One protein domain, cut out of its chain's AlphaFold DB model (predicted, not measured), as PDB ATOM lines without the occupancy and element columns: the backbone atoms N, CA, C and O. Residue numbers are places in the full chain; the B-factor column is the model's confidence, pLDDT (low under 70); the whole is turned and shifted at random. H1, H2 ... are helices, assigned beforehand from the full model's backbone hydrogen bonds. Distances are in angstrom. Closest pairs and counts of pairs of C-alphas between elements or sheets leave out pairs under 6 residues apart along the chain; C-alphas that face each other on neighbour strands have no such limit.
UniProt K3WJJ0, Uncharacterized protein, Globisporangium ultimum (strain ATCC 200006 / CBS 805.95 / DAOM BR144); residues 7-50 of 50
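What this domain is: This is residues 7 to 50 of the 50 residues of an uncharacterized protein of Globisporangium ultimum (strain ATCC 200006 / CBS 805.95 / DAOM BR144) (UniProt K3WJJ0). The backbone makes an open arch with an empty middle: the short helix H1 is in one leg, the long helix H2 is the other, and the unnamed stretch of residues 17 to 31 joins them. The printed part has 44 residues with two named helices, H1 then H2, and no named strand; the class is all helix. It is extended, with a radius of gyration of the C-alphas of 15.9 A, and flat, spanning 37 by 31 by 13 A.

How they stand to each other: H1, residues 12 to 16, and H2, residues 32 to 49, are apart, with no C-alpha of the one within 8 A of the other. In both helices every O i to N i+4 pair is within hydrogen-bond range. Residues 7 to 50 stand free, with no C-alpha 8 or more residues away along the chain within 10 A.

Where its parts are: H1 begins at C-alpha 12 (-114.420, 401.783, -31.622) and measures 6.6 A from first to last C-alpha. H2 measures 26.3 A, from C-alpha 32 (-139.688, 387.342, -29.533) to C-alpha 49 (-123.094, 379.918, -48.522).

The domain as a whole: The two C-alphas farthest apart, those of Ala 24 and Ala 50, are 40.3 A apart. The printed part has no cut, and the 15-residue link from H1 to H2 is long. Mean pLDDT of the printed part is 91.7; residue 50, the chain's last, is under 70.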
ATOM      1  N   ASN A   7    -115.779 409.715 -41.999       95.00
ATOM      2  CA  ASN A   7    -115.215 410.688 -41.057       95.00
ATOM      3  C   ASN A   7    -116.209 411.104 -39.961       95.00
ATOM      4  O   ASN A   7    -115.811 411.585 -38.908       95.00
ATOM      5  N   GLU A   8    -117.502 410.896 -40.196       94.56
ATOM      6  CA  GLU A   8    -118.572 411.143 -39.223       94.56
ATOM      7  C   GLU A   8    -118.922 409.881 -38.420       94.56
ATOM      8  O   GLU A   8    -119.719 409.913 -37.478       94.56
ATOM      9  N   ARG A   9    -118.346 408.732 -38.788       96.44
ATOM     10  CA  ARG A   9    -118.584 407.472 -38.100       96.44
ATOM     11  C   ARG A   9    -117.743 407.412 -36.834       96.44
ATOM     12  O   ARG A   9    -116.528 407.552 -36.871       96.44
ATOM     13  N   TRP A  10    -118.396 407.098 -35.722       95.75
ATOM     14  CA  TRP A  10    -117.695 406.885 -34.463       95.75
ATOM     15  C   TRP A  10    -116.694 405.736 -34.547       95.75
ATOM     16  O   TRP A  10    -116.971 404.678 -35.125       95.75
ATOM     17  N   THR A  11    -115.547 405.960 -33.918       94.94
ATOM     18  CA  THR A  11    -114.491 404.967 -33.737       94.94
ATOM     19  C   THR A  11    -114.875 403.947 -32.662       94.94
ATOM     20  O   THR A  11    -115.800 404.156 -31.875       94.94
ATOM     21  N   ALA A  12    -114.159 402.822 -32.616       94.25
ATOM     22  CA  ALA A  12    -114.420 401.783 -31.622       94.25
ATOM     23  C   ALA A  12    -114.269 402.280 -30.166       94.25
ATOM     24  O   ALA A  12    -115.185 402.014 -29.390       94.25
ATOM     25  N   PRO A  13    -113.222 403.047 -29.787       95.56
ATOM     26  CA  PRO A  13    -113.116 403.590 -28.430       95.56
ATOM     27  C   PRO A  13    -114.293 404.496 -28.053       95.56
ATOM     28  O   PRO A  13    -114.864 404.337 -26.983       95.56
ATOM     29  N   GLN A  14    -114.729 405.369 -28.967       94.19
ATOM     30  CA  GLN A  14    -115.873 406.265 -28.734       94.19
ATOM     31  C   GLN A  14    -117.183 405.498 -28.509       94.19
ATOM     32  O   GLN A  14    -118.033 405.909 -27.726       94.19
ATOM     33  N   LEU A  15    -117.368 404.364 -29.189       94.31
ATOM     34  CA  LEU A  15    -118.563 403.539 -29.017       94.31
ATOM     35  C   LEU A  15    -118.603 402.833 -27.661       94.31
ATOM     36  O   LEU A  15    -119.694 402.629 -27.136       94.31
ATOM     37  N   LEU A  16    -117.454 402.491 -27.079       94.19
ATOM     38  CA  LEU A  16    -117.408 401.854 -25.757       94.19
ATOM     39  C   LEU A  16    -117.938 402.763 -24.645       94.19
ATOM     40  O   LEU A  16    -118.374 402.258 -23.619       94.19
ATOM     41  N   GLU A  17    -117.956 404.074 -24.863       94.12
ATOM     42  CA  GLU A  17    -118.505 405.054 -23.923       94.12
ATOM     43  C   GLU A  17    -120.020 405.268 -24.107       94.12
ATOM     44  O   GLU A  17    -120.681 405.872 -23.262       94.12
ATOM     45  N   HIS A  18    -120.617 404.755 -25.190       92.94
ATOM     46  CA  HIS A  18    -122.029 404.973 -25.488       92.94
ATOM     47  C   HIS A  18    -122.952 404.229 -24.510       92.94
ATOM     48  O   HIS A  18    -122.775 403.041 -24.251       92.94
ATOM     49  N   THR A  19    -124.014 404.888 -24.038       92.00
ATOM     50  CA  THR A  19    -124.939 404.386 -22.995       92.00
ATOM     51  C   THR A  19    -125.631 403.063 -23.333       92.00
ATOM     52  O   THR A  19    -125.913 402.258 -22.446       92.00
ATOM     53  N   TRP A  20    -125.891 402.816 -24.620       91.31
ATOM     54  CA  TRP A  20    -126.452 401.543 -25.088       91.31
ATOM     55  C   TRP A  20    -125.431 400.395 -25.043       91.31
ATOM     56  O   TRP A  20    -125.809 399.242 -24.878       91.31
ATOM     57  N   ILE A  21    -124.138 400.704 -25.177       92.19
ATOM     58  CA  ILE A  21    -123.047 399.719 -25.165       92.19
ATOM     59  C   ILE A  21    -122.575 399.454 -23.732       92.19
ATOM     60  O   ILE A  21    -122.345 398.303 -23.372       92.19
ATOM     61  N   THR A  22    -122.509 400.487 -22.891       92.38
ATOM     62  CA  THR A  22    -122.168 400.363 -21.462       92.38
ATOM     63  C   THR A  22    -123.273 399.720 -20.620       92.38
ATOM     64  O   THR A  22    -123.069 399.459 -19.439       92.38
ATOM     65  N   GLY A  23    -124.445 399.448 -21.201       83.25
ATOM     66  CA  GLY A  23    -125.544 398.772 -20.513       83.25
ATOM     67  C   GLY A  23    -126.384 399.679 -19.610       83.25
ATOM     68  O   GLY A  23    -127.368 399.215 -19.041       83.25
ATOM     69  N   ALA A  24    -126.049 400.968 -19.506       83.62
ATOM     70  CA  ALA A  24    -126.779 401.925 -18.671       83.62
ATOM     71  C   ALA A  24    -128.210 402.197 -19.174       83.62
ATOM     72  O   ALA A  24    -129.067 402.615 -18.399       83.62
ATOM     73  N   ASN A  25    -128.476 401.975 -20.467       81.38
ATOM     74  CA  ASN A  25    -129.783 402.212 -21.085       81.38
ATOM     75  C   ASN A  25    -130.136 401.109 -22.098       81.38
ATOM     76  O   ASN A  25    -130.203 401.340 -23.308       81.38
ATOM     77  N   VAL A  26    -130.304 399.879 -21.603       88.06
ATOM     78  CA  VAL A  26    -130.680 398.715 -22.419       88.06
ATOM     79  C   VAL A  26    -132.003 398.139 -21.927       88.06
ATOM     80  O   VAL A  26    -132.195 397.903 -20.738       88.06
ATOM     81  N   ASN A  27    -132.928 397.909 -22.861       87.31
ATOM     82  CA  ASN A  27    -134.220 397.303 -22.565       87.31
ATOM     83  C   ASN A  27    -134.059 395.796 -22.302       87.31
ATOM     84  O   ASN A  27    -133.430 395.090 -23.090       87.31
ATOM     85  N   THR A  28    -134.660 395.307 -21.219       87.88
ATOM     86  CA  THR A  28    -134.645 393.896 -20.803       87.88
ATOM     87  C   THR A  28    -135.857 393.101 -21.294       87.88
ATOM     88  O   THR A  28    -135.959 391.903 -21.034       87.88
ATOM     89  N   ALA A  29    -136.782 393.738 -22.017       92.31
ATOM     90  CA  ALA A  29    -137.948 393.080 -22.585       92.31
ATOM     91  C   ALA A  29    -137.561 391.995 -23.601       92.31
ATOM     92  O   ALA A  29    -136.666 392.161 -24.432       92.31
ATOM     93  N   GLN A  30    -138.302 390.888 -23.574       91.19
ATOM     94  CA  GLN A  30    -138.083 389.775 -24.486       91.19
ATOM     95  C   GLN A  30    -138.431 390.158 -25.934       91.19
ATOM     96  O   GLN A  30    -139.574 390.482 -26.257       91.19
ATOM     97  N   LEU A  31    -137.460 390.028 -26.842       93.75
ATOM     98  CA  LEU A  31    -137.620 390.349 -28.265       93.75
ATOM     99  C   LEU A  31    -138.020 389.121 -29.100       93.75
ATOM    100  O   LEU A  31    -137.284 388.674 -29.983       93.75
ATOM    101  N   THR A  32    -139.208 388.564 -28.852       93.69
ATOM    102  CA  THR A  32    -139.688 387.342 -29.533       93.69
ATOM    103  C   THR A  32    -139.703 387.474 -31.060       93.69
ATOM    104  O   THR A  32    -139.273 386.558 -31.763       93.69
ATOM    105  N   GLY A  33    -140.128 388.627 -31.592       94.69
ATOM    106  CA  GLY A  33    -140.121 388.885 -33.036       94.69
ATOM    107  C   GLY A  33    -138.712 388.856 -33.642       94.69
ATOM    108  O   GLY A  33    -138.499 388.239 -34.685       94.69
ATOM    109  N   ALA A  34    -137.727 389.433 -32.945       93.81
ATOM    110  CA  ALA A  34    -136.335 389.431 -33.393       93.81
ATOM    111  C   ALA A  34    -135.757 388.007 -33.452       93.81
ATOM    112  O   ALA A  34    -135.050 387.669 -34.400       93.81
ATOM    113  N   LEU A  35    -136.105 387.143 -32.490       95.19
ATOM    114  CA  LEU A  35    -135.682 385.737 -32.497       95.19
ATOM    115  C   LEU A  35    -136.236 384.960 -33.699       95.19
ATOM    116  O   LEU A  35    -135.527 384.132 -34.275       95.19
ATOM    117  N   ILE A  36    -137.484 385.222 -34.098       96.50
ATOM    118  CA  ILE A  36    -138.102 384.578 -35.267       96.50
ATOM    119  C   ILE A  36    -137.370 384.988 -36.551       96.50
ATOM    120  O   ILE A  36    -136.998 384.125 -37.353       96.50
ATOM    121  N   GLU A  37    -137.113 386.281 -36.737       97.31
ATOM    122  CA  GLU A  37    -136.406 386.772 -37.924       97.31
ATOM    123  C   GLU A  37    -134.941 386.313 -37.964       97.31
ATOM    124  O   GLU A  37    -134.441 385.930 -39.025       97.31
ATOM    125  N   LEU A  38    -134.271 386.223 -36.811       96.56
ATOM    126  CA  LEU A  38    -132.902 385.711 -36.719       96.56
ATOM    127  C   LEU A  38    -132.788 384.251 -37.196       96.56
ATOM    128  O   LEU A  38    -131.815 383.883 -37.867       96.56
ATOM    129  N   ARG A  39    -133.800 383.419 -36.909       95.44
ATOM    130  CA  ARG A  39    -133.872 382.038 -37.420       95.44
ATOM    131  C   ARG A  39    -133.967 382.015 -38.947       95.44
ATOM    132  O   ARG A  39    -133.196 381.299 -39.588       95.44
ATOM    133  N   LYS A  40    -134.848 382.834 -39.538       96.00
ATOM    134  CA  LYS A  40    -135.002 382.947 -41.003       96.00
ATOM    135  C   LYS A  40    -133.719 383.449 -41.668       96.00
ATOM    136  O   LYS A  40    -133.288 382.881 -42.672       96.00
ATOM    137  N   PHE A  41    -133.087 384.477 -41.098       95.44
ATOM    138  CA  PHE A  41    -131.818 385.015 -41.590       95.44
ATOM    139  C   PHE A  41    -130.718 383.948 -41.595       95.44
ATOM    140  O   PHE A  41    -130.044 383.755 -42.608       95.44
ATOM    141  N   THR A  42    -130.581 383.198 -40.499       94.25
ATOM    142  CA  THR A  42    -129.573 382.135 -40.382       94.25
ATOM    143  C   THR A  42    -129.805 381.019 -41.398       94.25
ATOM    144  O   THR A  42    -128.845 380.570 -42.027       94.25
ATOM    145  N   ALA A  43    -131.060 380.600 -41.597       94.81
ATOM    146  CA  ALA A  43    -131.418 379.590 -42.592       94.81
ATOM    147  C   ALA A  43    -131.045 380.038 -44.016       94.81
ATOM    148  O   ALA A  43    -130.337 379.320 -44.721       94.81
ATOM    149  N   ARG A  44    -131.429 381.262 -44.407       94.44
ATOM    150  CA  ARG A  44    -131.074 381.841 -45.715       94.44
ATOM    151  C   ARG A  44    -129.562 381.967 -45.903       94.44
ATOM    152  O   ARG A  44    -129.056 381.645 -46.973       94.44
ATOM    153  N   ARG A  45    -128.834 382.417 -44.873       95.31
ATOM    154  CA  ARG A  45    -127.371 382.565 -44.930       95.31
ATOM    155  C   ARG A  45    -126.676 381.224 -45.157       95.31
ATOM    156  O   ARG A  45    -125.791 381.160 -45.998       95.31
ATOM    157  N   LYS A  46    -127.074 380.175 -44.426       91.12
ATOM    158  CA  LYS A  46    -126.509 378.824 -44.595       91.12
ATOM    159  C   LYS A  46    -126.795 378.260 -45.983       91.12
ATOM    160  O   LYS A  46    -125.909 377.660 -46.566       91.12
ATOM    161  N   PHE A  47    -127.995 378.501 -46.508       89.12
ATOM    162  CA  PHE A  47    -128.362 378.072 -47.854       89.12
ATOM    163  C   PHE A  47    -127.563 378.797 -48.946       89.12
ATOM    164  O   PHE A  47    -127.134 378.165 -49.892       89.12
ATOM    165  N   LYS A  48    -127.333 380.113 -48.817       86.69
ATOM    166  CA  LYS A  48    -126.580 380.900 -49.815       86.69
ATOM    167  C   LYS A  48    -125.068 380.624 -49.809       86.69
ATOM    168  O   LYS A  48    -124.397 380.928 -50.787       86.69
ATOM    169  N   ALA A  49    -124.525 380.170 -48.683       82.75
ATOM    170  CA  ALA A  49    -123.094 379.918 -48.522       82.75
ATOM    171  C   ALA A  49    -122.675 378.479 -48.880       82.75
ATOM    172  O   ALA A  49    -121.476 378.210 -48.896       82.75
ATOM    173  N   ALA A  50    -123.641 377.584 -49.101       58.81
ATOM    174  CA  ALA A  50    -123.438 376.223 -49.592       58.81
ATOM    175  C   ALA A  50    -123.542 376.200 -51.121       58.81
ATOM    176  O   ALA A  50    -122.803 375.399 -51.729       58.81
TER     177      ALA A  50